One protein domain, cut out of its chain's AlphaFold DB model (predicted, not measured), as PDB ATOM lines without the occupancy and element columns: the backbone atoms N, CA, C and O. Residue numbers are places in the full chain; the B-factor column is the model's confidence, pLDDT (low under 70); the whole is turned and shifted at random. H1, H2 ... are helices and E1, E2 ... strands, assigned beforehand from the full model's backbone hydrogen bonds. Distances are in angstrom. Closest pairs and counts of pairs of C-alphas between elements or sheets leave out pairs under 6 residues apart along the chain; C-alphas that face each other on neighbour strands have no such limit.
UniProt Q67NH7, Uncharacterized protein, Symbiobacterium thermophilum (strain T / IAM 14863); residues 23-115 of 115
ATOM      1  N   PRO A  23     -25.743  28.888  17.623       94.69
ATOM      2  CA  PRO A  23     -26.392  27.663  17.162       94.69
ATOM      3  C   PRO A  23     -27.906  27.686  17.392       94.69
ATOM      4  O   PRO A  23     -28.361  28.203  18.414       94.69
ATOM      5  N   LEU A  24     -28.665  27.105  16.460       95.75
ATOM      6  CA  LEU A  24     -30.124  27.030  16.533       95.75
ATOM      7  C   LEU A  24     -30.588  26.432  17.874       95.75
ATOM      8  O   LEU A  24     -30.175  25.333  18.258       95.75
ATOM      9  N   THR A  25     -31.463  27.156  18.570       95.62
ATOM     10  CA  THR A  25     -32.096  26.732  19.829       95.62
ATOM     11  C   THR A  25     -33.552  26.336  19.607       95.62
ATOM     12  O   THR A  25     -33.941  25.216  19.939       95.62
ATOM     13  N   TYR A  26     -34.341  27.221  18.998       96.88
ATOM     14  CA  TYR A  26     -35.719  26.950  18.593       96.88
ATOM     15  C   TYR A  26     -35.767  25.853  17.519       96.88
ATOM     16  O   TYR A  26     -34.995  25.897  16.567       96.88
ATOM     17  N   ARG A  27     -36.639  24.844  17.675       96.75
ATOM     18  CA  ARG A  27     -36.801  23.706  16.733       96.75
ATOM     19  C   ARG A  27     -35.519  22.901  16.471       96.75
ATOM     20  O   ARG A  27     -35.409  22.173  15.484       96.75
ATOM     21  N   LYS A  28     -34.536  22.988  17.375       96.06
ATOM     22  CA  LYS A  28     -33.263  22.262  17.264       96.06
ATOM     23  C   LYS A  28     -33.469  20.752  17.128       96.06
ATOM     24  O   LYS A  28     -32.813  20.119  16.306       96.06
ATOM     25  N   GLU A  29     -34.346  20.173  17.944       97.00
ATOM     26  CA  GLU A  29     -34.604  18.728  17.929       97.00
ATOM     27  C   GLU A  29     -35.255  18.278  16.621       97.00
ATOM     28  O   GLU A  29     -34.832  17.274  16.049       97.00
ATOM     29  N   ASP A  30     -36.198  19.065  16.101       97.00
ATOM     30  CA  ASP A  30     -36.842  18.802  14.814       97.00
ATOM     31  C   ASP A  30     -35.831  18.827  13.672       97.00
ATOM     32  O   ASP A  30     -35.819  17.919  12.840       97.00
ATOM     33  N   TRP A  31     -34.929  19.815  13.662       96.31
ATOM     34  CA  TRP A  31     -33.839  19.867  12.690       96.31
ATOM     35  C   TRP A  31     -32.961  18.617  12.772       96.31
ATOM     36  O   TRP A  31     -32.751  17.943  11.766       96.31
ATOM     37  N   LEU A  32     -32.501  18.248  13.973       94.94
ATOM     38  CA  LEU A  32     -31.656  17.067  14.163       94.94
ATOM     39  C   LEU A  32     -32.361  15.777  13.723       94.94
ATOM     40  O   LEU A  32     -31.744  14.930  13.073       94.94
ATOM     41  N   HIS A  33     -33.646  15.621  14.043       95.75
ATOM     42  CA  HIS A  33     -34.439  14.466  13.628       95.75
ATOM     43  C   HIS A  33     -34.645  14.427  12.106       95.75
ATOM     44  O   HIS A  33     -34.560  13.366  11.478       95.75
ATOM     45  N   LEU A  34     -34.868  15.589  11.492       94.69
ATOM     46  CA  LEU A  34     -35.014  15.724  10.048       94.69
ATOM     47  C   LEU A  34     -33.729  15.315   9.318       94.69
ATOM     48  O   LEU A  34     -33.790  14.557   8.345       94.69
ATOM     49  N   THR A  35     -32.568  15.765   9.803       94.19
ATOM     50  CA  THR A  35     -31.283  15.560   9.122       94.19
ATOM     51  C   THR A  35     -30.630  14.208   9.376       94.19
ATOM     52  O   THR A  35     -29.860  13.758   8.527       94.19
ATOM     53  N   ARG A  36     -30.904  13.557  10.515       93.38
ATOM     54  CA  ARG A  36     -30.212  12.327  10.935       93.38
ATOM     55  C   ARG A  36     -30.330  11.213   9.891       93.38
ATOM     56  O   ARG A  36     -31.431  10.788   9.547       93.38
ATOM     57  N   GLY A  37     -29.185  10.724   9.412       93.12
ATOM     58  CA  GLY A  37     -29.094   9.676   8.388       93.12
ATOM     59  C   GLY A  37     -29.479  10.137   6.976       93.12
ATOM     60  O   GLY A  37     -29.544   9.320   6.058       93.12
ATOM     61  N   ARG A  38     -29.762  11.432   6.792       93.44
ATOM     62  CA  ARG A  38     -30.204  12.058   5.535       93.44
ATOM     63  C   ARG A  38     -29.344  13.268   5.161       93.44
ATOM     64  O   ARG A  38     -29.739  14.077   4.322       93.44
ATOM     65  N   GLU A  39     -28.148  13.387   5.735       93.88
ATOM     66  CA  GLU A  39     -27.279  14.566   5.661       93.88
ATOM     67  C   GLU A  39     -26.941  14.930   4.208       93.88
ATOM     68  O   GLU A  39     -27.030  16.092   3.803       93.88
ATOM     69  N   ARG A  40     -26.640  13.922   3.378       93.38
ATOM     70  CA  ARG A  40     -26.372  14.110   1.943       93.38
ATOM     71  C   ARG A  40     -27.576  14.695   1.202       93.38
ATOM     72  O   ARG A  40     -27.383  15.599   0.387       93.38
ATOM     73  N   SER A  41     -28.772  14.167   1.449       95.19
ATOM     74  CA  SER A  41     -30.005  14.602   0.783       95.19
ATOM     75  C   SER A  41     -30.375  16.018   1.204       95.19
ATOM     76  O   SER A  41     -30.592  16.870   0.346       95.19
ATOM     77  N   VAL A  42     -30.325  16.306   2.508       95.25
ATOM     78  CA  VAL A  42     -30.554  17.654   3.052       95.25
ATOM     79  C   VAL A  42     -29.583  18.656   2.443       95.25
ATOM     80  O   VAL A  42     -30.004  19.698   1.951       95.25
ATOM     81  N   ARG A  43     -28.288  18.330   2.385       93.50
ATOM     82  CA  ARG A  43     -27.279  19.192   1.755       93.50
ATOM     83  C   ARG A  43     -27.627  19.538   0.305       93.50
ATOM     84  O   ARG A  43     -27.445  20.684  -0.103       93.50
ATOM     85  N   LEU A  44     -28.066  18.560  -0.488       93.56
ATOM     86  CA  LEU A  44     -28.435  18.790  -1.889       93.56
ATOM     87  C   LEU A  44     -29.703  19.642  -1.996       93.56
ATOM     88  O   LEU A  44     -29.717  20.590  -2.776       93.56
ATOM     89  N   ILE A  45     -30.709  19.364  -1.165       95.38
ATOM     90  CA  ILE A  45     -31.938  20.158  -1.082       95.38
ATOM     91  C   ILE A  45     -31.620  21.615  -0.752       95.38
ATOM     92  O   ILE A  45     -32.060  22.501  -1.474       95.38
ATOM     93  N   ILE A  46     -30.807  21.870   0.279       94.69
ATOM     94  CA  ILE A  46     -30.390  23.222   0.671       94.69
ATOM     95  C   ILE A  46     -29.707  23.944  -0.494       94.69
ATOM     96  O   ILE A  46     -30.038  25.092  -0.779       94.69
ATOM     97  N   ARG A  47     -28.792  23.275  -1.208       93.06
ATOM     98  CA  ARG A  47     -28.094  23.864  -2.363       93.06
ATOM     99  C   ARG A  47     -29.038  24.222  -3.507       93.06
ATOM    100  O   ARG A  47     -28.886  25.285  -4.097       93.06
ATOM    101  N   VAL A  48     -29.988  23.344  -3.824       93.25
ATOM    102  CA  VAL A  48     -30.966  23.580  -4.897       93.25
ATOM    103  C   VAL A  48     -31.938  24.689  -4.502       93.25
ATOM    104  O   VAL A  48     -32.186  25.596  -5.287       93.25
ATOM    105  N   MET A  49     -32.446  24.641  -3.274       93.69
ATOM    106  CA  MET A  49     -33.420  25.589  -2.743       93.69
ATOM    107  C   MET A  49     -32.835  26.996  -2.604       93.69
ATOM    108  O   MET A  49     -33.429  27.962  -3.065       93.69
ATOM    109  N   LEU A  50     -31.671  27.124  -1.964       92.75
ATOM    110  CA  LEU A  50     -31.098  28.423  -1.602       92.75
ATOM    111  C   LEU A  50     -30.110  28.969  -2.639       92.75
ATOM    112  O   LEU A  50     -29.608  30.087  -2.478       92.75
ATOM    113  N   GLY A  51     -29.793  28.200  -3.682       92.12
ATOM    114  CA  GLY A  51     -28.881  28.591  -4.755       92.12
ATOM    115  C   GLY A  51     -27.442  28.823  -4.279       92.12
ATOM    116  O   GLY A  51     -26.917  28.102  -3.434       92.12
ATOM    117  N   VAL A  52     -26.788  29.854  -4.821       91.25
ATOM    118  CA  VAL A  52     -25.355  30.143  -4.601       91.25
ATOM    119  C   VAL A  52     -25.073  30.582  -3.160       91.25
ATOM    120  O   VAL A  52     -25.738  31.500  -2.706       91.25
ATOM    121  N   PRO A  53     -24.101  30.017  -2.427       92.19
ATOM    122  CA  PRO A  53     -23.753  30.474  -1.079       92.19
ATOM    123  C   PRO A  53     -23.497  31.990  -0.984       92.19
ATOM    124  O   PRO A  53     -22.927  32.594  -1.887       92.19
ATOM    125  N   SER A  54     -23.902  32.591   0.132       89.81
ATOM    126  CA  SER A  54     -23.666  34.000   0.467       89.81
ATOM    127  C   SER A  54     -22.192  34.319   0.699       89.81
ATOM    128  O   SER A  54     -21.717  35.385   0.313       89.81
ATOM    129  N   ALA A  55     -21.478  33.425   1.380       84.62
ATOM    130  CA  ALA A  55     -20.087  33.618   1.754       84.62
ATOM    131  C   ALA A  55     -19.376  32.273   1.943       84.62
ATOM    132  O   ALA A  55     -20.001  31.256   2.256       84.62
ATOM    133  N   HIS A  56     -18.053  32.312   1.790       78.25
ATOM    134  CA  HIS A  56     -17.151  31.204   2.102       78.25
ATOM    135  C   HIS A  56     -16.176  31.528   3.236       78.25
ATOM    136  O   HIS A  56     -15.602  30.613   3.795       78.25
ATOM    137  N   HIS A  57     -16.030  32.793   3.639       69.25
ATOM    138  CA  HIS A  57     -15.017  33.245   4.608       69.25
ATOM    139  C   HIS A  57     -15.483  33.189   6.075       69.25
ATOM    140  O   HIS A  57     -15.181  34.075   6.869       69.25
ATOM    141  N   GLY A  58     -16.288  32.188   6.440       69.00
ATOM    142  CA  GLY A  58     -16.654  31.963   7.843       69.00
ATOM    143  C   GLY A  58     -15.491  31.393   8.668       69.00
ATOM    144  O   GLY A  58     -14.454  31.057   8.099       69.00
ATOM    145  N   PRO A  59     -15.679  31.170   9.983       65.94
ATOM    146  CA  PRO A  59     -14.639  30.664  10.892       65.94
ATOM    147  C   PRO A  59     -13.966  29.356  10.451       65.94
ATOM    148  O   PRO A  59     -12.870  29.049  10.896       65.94
ATOM    149  N   ASN A  60     -14.632  28.584   9.589       72.25
ATOM    150  CA  ASN A  60     -14.171  27.284   9.103       72.25
ATOM    151  C   ASN A  60     -14.137  27.197   7.564       72.25
ATOM    152  O   ASN A  60     -14.189  26.100   7.011       72.25
ATOM    153  N   GLU A  61     -14.148  28.336   6.869       78.50
ATOM    154  CA  GLU A  61     -14.140  28.413   5.399       78.50
ATOM    155  C   GLU A  61     -15.260  27.610   4.699       78.50
ATOM    156  O   GLU A  61     -15.102  27.009   3.634       78.50
ATOM    157  N   HIS A  62     -16.428  27.532   5.333       85.38
ATOM    158  CA  HIS A  62     -17.561  26.771   4.819       85.38
ATOM    159  C   HIS A  62     -18.495  27.628   3.972       85.38
ATOM    160  O   HIS A  62     -18.646  28.828   4.192       85.38
ATOM    161  N   ALA A  63     -19.180  26.984   3.024       90.06
ATOM    162  CA  ALA A  63     -20.303  27.597   2.327       90.06
ATOM    163  C   ALA A  63     -21.417  27.930   3.321       90.06
ATOM    164  O   ALA A  63     -21.886  27.051   4.049       90.06
ATOM    165  N   MET A  64     -21.835  29.193   3.325       92.38
ATOM    166  CA  MET A  64     -22.892  29.700   4.191       92.38
ATOM    167  C   MET A  64     -23.919  30.469   3.372       92.38
ATOM    168  O   MET A  64     -23.560  31.176   2.433       92.38
ATOM    169  N   TRP A  65     -25.184  30.363   3.756       94.50
ATOM    170  CA  TRP A  65     -26.276  31.207   3.289       94.50
ATOM    171  C   TRP A  65     -26.721  32.060   4.464       94.50
ATOM    172  O   TRP A  65     -27.158  31.520   5.477       94.50
ATOM    173  N   CYS A  66     -26.558  33.367   4.328       94.56
ATOM    174  CA  CYS A  66     -26.794  34.335   5.389       94.56
ATOM    175  C   CYS A  66     -28.022  35.168   5.032       94.56
ATOM    176  O   CYS A  66     -28.106  35.687   3.915       94.56
ATOM    177  N   PHE A  67     -28.934  35.321   5.983       95.31
ATOM    178  CA  PHE A  67     -30.194  36.035   5.822       95.31
ATOM    179  C   PHE A  67     -30.331  37.084   6.918       95.31
ATOM    180  O   PHE A  67     -30.077  36.795   8.089       95.31
ATOM    181  N   GLN A  68     -30.715  38.294   6.520       95.44
ATOM    182  CA  GLN A  68     -31.032  39.390   7.426       95.44
ATOM    183  C   GLN A  68     -32.460  39.842   7.161       95.44
ATOM    184  O   GLN A  68     -32.772  40.360   6.086       95.44
ATOM    185  N   PHE A  69     -33.318  39.636   8.151       94.44
ATOM    186  CA  PHE A  69     -34.739  39.903   8.028       94.44
ATOM    187  C   PHE A  69     -35.091  41.341   8.454       94.44
ATOM    188  O   PHE A  69     -34.294  41.989   9.145       94.44
ATOM    189  N   PRO A  70     -36.243  41.884   8.010       93.69
ATOM    190  CA  PRO A  70     -36.602  43.290   8.200       93.69
ATOM    191  C   PRO A  70     -36.597  43.790   9.648       93.69
ATOM    192  O   PRO A  70     -36.214  44.937   9.880       93.69
ATOM    193  N   LYS A  71     -36.993  42.963  10.621       95.12
ATOM    194  CA  LYS A  71     -36.988  43.341  12.043       95.12
ATOM    195  C   LYS A  71     -35.648  43.075  12.736       95.12
ATOM    196  O   LYS A  71     -35.499  43.346  13.925       95.12
ATOM    197  N   GLY A  72     -34.644  42.619  11.988       93.81
ATOM    198  CA  GLY A  72     -33.260  42.499  12.436       93.81
ATOM    199  C   GLY A  72     -32.848  41.099  12.883       93.81
ATOM    200  O   GLY A  72     -31.675  40.914  13.220       93.81
ATOM    201  N   SER A  73     -33.755  40.115  12.870       96.19
ATOM    202  CA  SER A  73     -33.378  38.726  13.128       96.19
ATOM    203  C   SER A  73     -32.487  38.209  11.998       96.19
ATOM    204  O   SER A  73     -32.614  38.599  10.834       96.19
ATOM    205  N   LEU A  74     -31.545  37.336  12.351       96.19
ATOM    206  CA  LEU A  74     -30.581  36.771  11.414       96.19
ATOM    207  C   LEU A  74     -30.675  35.253  11.418       96.19
ATOM    208  O   LEU A  74     -30.787  34.630  12.476       96.19
ATOM    209  N   LEU A  75     -30.524  34.657  10.242       95.75
ATOM    210  CA  LEU A  75     -30.438  33.212  10.075       95.75
ATOM    211  C   LEU A  75     -29.269  32.885   9.153       95.75
ATOM    212  O   LEU A  75     -29.068  33.513   8.118       95.75
ATOM    213  N   THR A  76     -28.473  31.899   9.543       94.88
ATOM    214  CA  THR A  76     -27.353  31.388   8.760       94.88
ATOM    215  C   THR A  76     -27.487  29.881   8.626       94.88
ATOM    216  O   THR A  76     -27.621  29.185   9.628       94.88
ATOM    217  N   VAL A  77     -27.417  29.375   7.398       94.75
ATOM    218  CA  VAL A  77     -27.292  27.939   7.113       94.75
ATOM    219  C   VAL A  77     -25.872  27.681   6.649       94.75
ATOM    220  O   VAL A  77     -25.432  28.275   5.666       94.75
ATOM    221  N   HIS A  78     -25.144  26.798   7.322       92.69
ATOM    222  CA  HIS A  78     -23.751  26.493   7.011       92.69
ATOM    223  C   HIS A  78     -23.577  25.032   6.601       92.69
ATOM    224  O   HIS A  78     -24.205  24.135   7.157       92.69
ATOM    225  N   LEU A  79     -22.707  24.782   5.619       90.44
ATOM    226  CA  LEU A  79     -22.337  23.434   5.186       90.44
ATOM    227  C   LEU A  79     -20.962  23.039   5.731       90.44
ATOM    228  O   LEU A  79     -19.940  23.239   5.067       90.44
ATOM    229  N   HIS A  80     -20.939  22.429   6.915       84.38
ATOM    230  CA  HIS A  80     -19.713  21.933   7.531       84.38
ATOM    231  C   HIS A  80     -19.060  20.837   6.707       84.38
ATOM    232  O   HIS A  80     -19.692  19.830   6.383       84.38
ATOM    233  N   ARG A  81     -17.776  21.043   6.386       72.00
ATOM    234  CA  ARG A  81     -16.909  20.093   5.657       72.00
ATOM    235  C   ARG A  81     -17.561  19.540   4.384       72.00
ATOM    236  O   ARG A  81     -17.284  18.428   3.949       72.00
ATOM    237  N   GLY A  82     -18.479  20.320   3.812       69.06
ATOM    238  CA  GLY A  82     -19.289  19.925   2.676       69.06
ATOM    239  C   GLY A  82     -20.212  18.733   2.921       69.06
ATOM    240  O   GLY A  82     -20.735  18.242   1.933       69.06
ATOM    241  N   THR A  83     -20.440  18.249   4.144       77.81
ATOM    242  CA  THR A  83     -21.222  17.030   4.438       77.81
ATOM    243  C   THR A  83     -22.494  17.295   5.230       77.81
ATOM    244  O   THR A  83     -23.517  16.698   4.904       77.81
ATOM    245  N   VAL A  84     -22.454  18.200   6.208       86.88
ATOM    246  CA  VAL A  84     -23.561  18.439   7.146       86.88
ATOM    247  C   VAL A  84     -24.058  19.871   7.017       86.88
ATOM    248  O   VAL A  84     -23.252  20.798   6.961       86.88
ATOM    249  N   ALA A  85     -25.378  20.045   6.959       92.38
ATOM    250  CA  ALA A  85     -26.018  21.348   7.068       92.38
ATOM    251  C   ALA A  85     -26.396  21.610   8.529       92.38
ATOM    252  O   ALA A  85     -27.076  20.784   9.136       92.38
ATOM    253  N   GLU A  86     -26.005  22.753   9.082       93.19
ATOM    254  CA  GLU A  86     -26.564  23.217  10.353       93.19
ATOM    255  C   GLU A  86     -26.958  24.688  10.278       93.19
ATOM    256  O   GLU A  86     -26.697  25.381   9.290       93.19
ATOM    257  N   ILE A  87     -27.684  25.118  11.307       95.38
ATOM    258  CA  ILE A  87     -28.356  26.407  11.360       95.38
ATOM    259  C   ILE A  87     -27.839  27.170  12.576       95.38
ATOM    260  O   ILE A  87     -27.732  26.624  13.677       95.38
ATOM    261  N   SER A  88     -27.548  28.448  12.367       94.94
ATOM    262  CA  SER A  88     -27.259  29.417  13.417       94.94
ATOM    263  C   SER A  88     -28.189  30.620  13.277       94.94
ATOM    264  O   SER A  88     -28.509  31.028  12.164       94.94
ATOM    265  N   THR A  89     -28.611  31.213  14.388       96.94
ATOM    266  CA  THR A  89     -29.591  32.300  14.424       96.94
ATOM    267  C   THR A  89     -29.176  33.424  15.369       96.94
ATOM    268  O   THR A  89     -28.392  33.238  16.299       96.94
ATOM    269  N   TYR A  90     -29.690  34.623  15.120       96.88
ATOM    270  CA  TYR A  90     -29.701  35.730  16.071       96.88
ATOM    271  C   TYR A  90     -31.127  36.270  16.147       96.88
ATOM    272  O   TYR A  90     -31.717  36.586  15.117       96.88
ATOM    273  N   GLU A  91     -31.668  36.353  17.358       96.75
ATOM    274  CA  GLU A  91     -33.029  36.820  17.611       96.75
ATOM    275  C   GLU A  91     -33.015  38.321  17.917       96.75
ATOM    276  O   GLU A  91     -32.445  38.745  18.925       96.75
ATOM    277  N   ALA A  92     -33.627  39.113  17.037       96.25
ATOM    278  CA  ALA A  92     -34.005  40.501  17.316       96.25
ATOM    279  C   ALA A  92     -35.525  40.634  17.501       96.25
ATOM    280  O   ALA A  92     -35.981  41.394  18.351       96.25
ATOM    281  N   ASP A  93     -36.291  39.857  16.733       97.00
ATOM    282  CA  ASP A  93     -37.734  39.665  16.848       97.00
ATOM    283  C   ASP A  93     -38.037  38.165  16.770       97.00
ATOM    284  O   ASP A  93     -37.615  37.483  15.828       97.00
ATOM    285  N   LYS A  94     -38.731  37.661  17.794       95.38
ATOM    286  CA  LYS A  94     -39.008  36.235  17.969       95.38
ATOM    287  C   LYS A  94     -39.909  35.694  16.863       95.38
ATOM    288  O   LYS A  94     -39.536  34.724  16.216       95.38
ATOM    289  N   ASP A  95     -41.049  36.338  16.625       94.94
ATOM    290  CA  ASP A  95     -42.044  35.856  15.663       94.94
ATOM    291  C   ASP A  95     -41.461  35.795  14.243       94.94
ATOM    292  O   ASP A  95     -41.654  34.811  13.534       94.94
ATOM    293  N   GLU A  96     -40.681  36.807  13.841       94.62
ATOM    294  CA  GLU A  96     -39.975  36.810  12.555       94.62
ATOM    295  C   GLU A  96     -38.971  35.659  12.439       94.62
ATOM    296  O   GLU A  96     -38.866  35.031  11.382       94.62
ATOM    297  N   LEU A  97     -38.213  35.389  13.508       95.62
ATOM    298  CA  LEU A  97     -37.220  34.323  13.493       95.62
ATOM    299  C   LEU A  97     -37.879  32.941  13.462       95.62
ATOM    300  O   LEU A  97     -37.449  32.091  12.684       95.62
ATOM    301  N   GLU A  98     -38.893  32.715  14.298       96.38
ATOM    302  CA  GLU A  98     -39.621  31.446  14.351       96.38
ATOM    303  C   GLU A  98     -40.304  31.163  13.009       96.38
ATOM    304  O   GLU A  98     -40.111  30.077  12.465       96.38
ATOM    305  N   GLU A  99     -40.960  32.155  12.392       95.06
ATOM    306  CA  GLU A  99     -41.594  32.003  11.074       95.06
ATOM    307  C   GLU A  99     -40.570  31.649   9.978       95.06
ATOM    308  O   GLU A  99     -40.809  30.768   9.146       95.06
ATOM    309  N   ALA A 100     -39.393  32.284   9.989       95.44
ATOM    310  CA  ALA A 100     -38.324  31.979   9.041       95.44
ATOM    311  C   ALA A 100     -37.730  30.570   9.241       95.44
ATOM    312  O   ALA A 100     -37.401  29.890   8.261       95.44
ATOM    313  N   VAL A 101     -37.571  30.133  10.495       96.81
ATOM    314  CA  VAL A 101     -37.078  28.789  10.837       96.81
ATOM    315  C   VAL A 101     -38.106  27.731  10.445       96.81
ATOM    316  O   VAL A 101     -37.739  26.744   9.806       96.81
ATOM    317  N   ASP A 102     -39.377  27.941  10.774       96.75
ATOM    318  CA  ASP A 102     -40.452  27.009  10.447       96.75
ATOM    319  C   ASP A 102     -40.586  26.816   8.947       96.75
ATOM    320  O   ASP A 102     -40.553  25.675   8.483       96.75
ATOM    321  N   TYR A 103     -40.598  27.912   8.186       95.56
ATOM    322  CA  TYR A 103     -40.610  27.844   6.731       95.56
ATOM    323  C   TYR A 103     -39.451  26.993   6.190       95.56
ATOM    324  O   TYR A 103     -39.653  26.090   5.376       95.56
ATOM    325  N   LEU A 104     -38.224  27.240   6.666       95.81
ATOM    326  CA  LEU A 104     -37.045  26.499   6.220       95.81
ATOM    327  C   LEU A 104     -37.169  24.995   6.512       95.81
ATOM    328  O   LEU A 104     -36.864  24.171   5.646       95.81
ATOM    329  N   LEU A 105     -37.600  24.631   7.721       96.50
ATOM    330  CA  LEU A 105     -37.757  23.236   8.140       96.50
ATOM    331  C   LEU A 105     -38.857  22.529   7.342       96.50
ATOM    332  O   LEU A 105     -38.640  21.414   6.855       96.50
ATOM    333  N   GLU A 106     -40.013  23.170   7.180       96.12
ATOM    334  CA  GLU A 106     -41.147  22.635   6.424       96.12
ATOM    335  C   GLU A 106     -40.788  22.392   4.964       96.12
ATOM    336  O   GLU A 106     -41.080  21.326   4.416       96.12
ATOM    337  N   GLU A 107     -40.098  23.346   4.351       95.50
ATOM    338  CA  GLU A 107     -39.710  23.287   2.952       95.50
ATOM    339  C   GLU A 107     -38.655  22.188   2.704       95.50
ATOM    340  O   GLU A 107     -38.747  21.421   1.736       95.50
ATOM    341  N   VAL A 108     -37.673  22.040   3.604       96.12
ATOM    342  CA  VAL A 108     -36.704  20.931   3.549       96.12
ATOM    343  C   VAL A 108     -37.413  19.590   3.740       96.12
ATOM    344  O   VAL A 108     -37.155  18.647   2.988       96.12
ATOM    345  N   ALA A 109     -38.332  19.495   4.702       96.75
ATOM    346  CA  ALA A 109     -39.092  18.277   4.958       96.75
ATOM    347  C   ALA A 109     -40.003  17.899   3.781       96.75
ATOM    348  O   ALA A 109     -40.096  16.722   3.431       96.75
ATOM    349  N   ALA A 110     -40.646  18.879   3.147       96.25
ATOM    350  CA  ALA A 110     -41.485  18.670   1.974       96.25
ATOM    351  C   ALA A 110     -40.686  18.089   0.805       96.25
ATOM    352  O   ALA A 110     -41.102  17.082   0.234       96.25
ATOM    353  N   ARG A 111     -39.510  18.652   0.506       95.62
ATOM    354  CA  ARG A 111     -38.627  18.127  -0.547       95.62
ATOM    355  C   ARG A 111     -38.048  16.757  -0.207       95.62
ATOM    356  O   ARG A 111     -37.930  15.925  -1.095       95.62
ATOM    357  N   LEU A 112     -37.733  16.487   1.063       94.81
ATOM    358  CA  LEU A 112     -37.277  15.160   1.493       94.81
ATOM    359  C   LEU A 112     -38.335  14.072   1.282       94.81
ATOM    360  O   LEU A 112     -37.966  12.951   0.961       94.81
ATOM    361  N   ARG A 113     -39.628  14.381   1.456       94.31
ATOM    362  CA  ARG A 113     -40.726  13.426   1.206       94.31
ATOM    363  C   ARG A 113     -40.918  13.087  -0.277       94.31
ATOM    364  O   ARG A 113     -41.628  12.136  -0.578       94.31
ATOM    365  N   GLN A 114     -40.349  13.886  -1.178       92.00
ATOM    366  CA  GLN A 114     -40.435  13.693  -2.627       92.00
ATOM    367  C   GLN A 114     -39.247  12.901  -3.200       92.00
ATOM    368  O   GLN A 114     -39.235  12.639  -4.402       92.00
ATOM    369  N   LEU A 115     -38.248  12.566  -2.371       86.38
ATOM    370  CA  LEU A 115     -37.104  11.719  -2.730       86.38
ATOM    371  C   LEU A 115     -37.421  10.241  -2.502       86.38
ATOM    372  O   LEU A 115     -36.955   9.434  -3.333       86.38
TER     373      LEU A 115
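This is residues 23 to 115 of the 115 residues of an uncharacterized protein of Symbiobacterium thermophilum (strain T / IAM 14863) (UniProt Q67NH7). A three-stranded sheet is covered on one face by H2 and the long H3, making two layers; H1 runs beside H3 near edge strand E3. The printed part has 93 residues, in order H1 H2 E1 E2 E3 H3, mixed helices and strands; E1 E2 E3 form a meander, each strand the antiparallel neighbour of the one before. It is compact, radius of gyration of the C-alphas 12.6 A, spanning 34 by 29 by 21 A.

H1 is residues 28 to 35, from C-alpha 28 at (-33.263, 22.262, 17.264), 10.7 A; H2 39 to 50, 16.1 A; E1 63 to 68, 16.7 A; E2 74 to 80, 18.8 A; E3 84 to 90, 20.4 A; H3 94 to 112, 26.8 A, to C-alpha 112 at (-37.277, 15.160, 1.493).

Hairpin E1 and E2 has N 65 and O 77 at 2.8 A; hairpin E2 and E3 has N 76 and O 88 at 2.8 A. H2 touches H3, closest C-alphas Ile 45 and Val 108, 6.7 A. H1 only grazes the sheet. In H1, H2 and H3 every O i to N i+4 pair is within hydrogen-bond range.

The printed part has no cut. H2 to E1 is a long link. Residues 57 to 59 and 82 have pLDDT under 70.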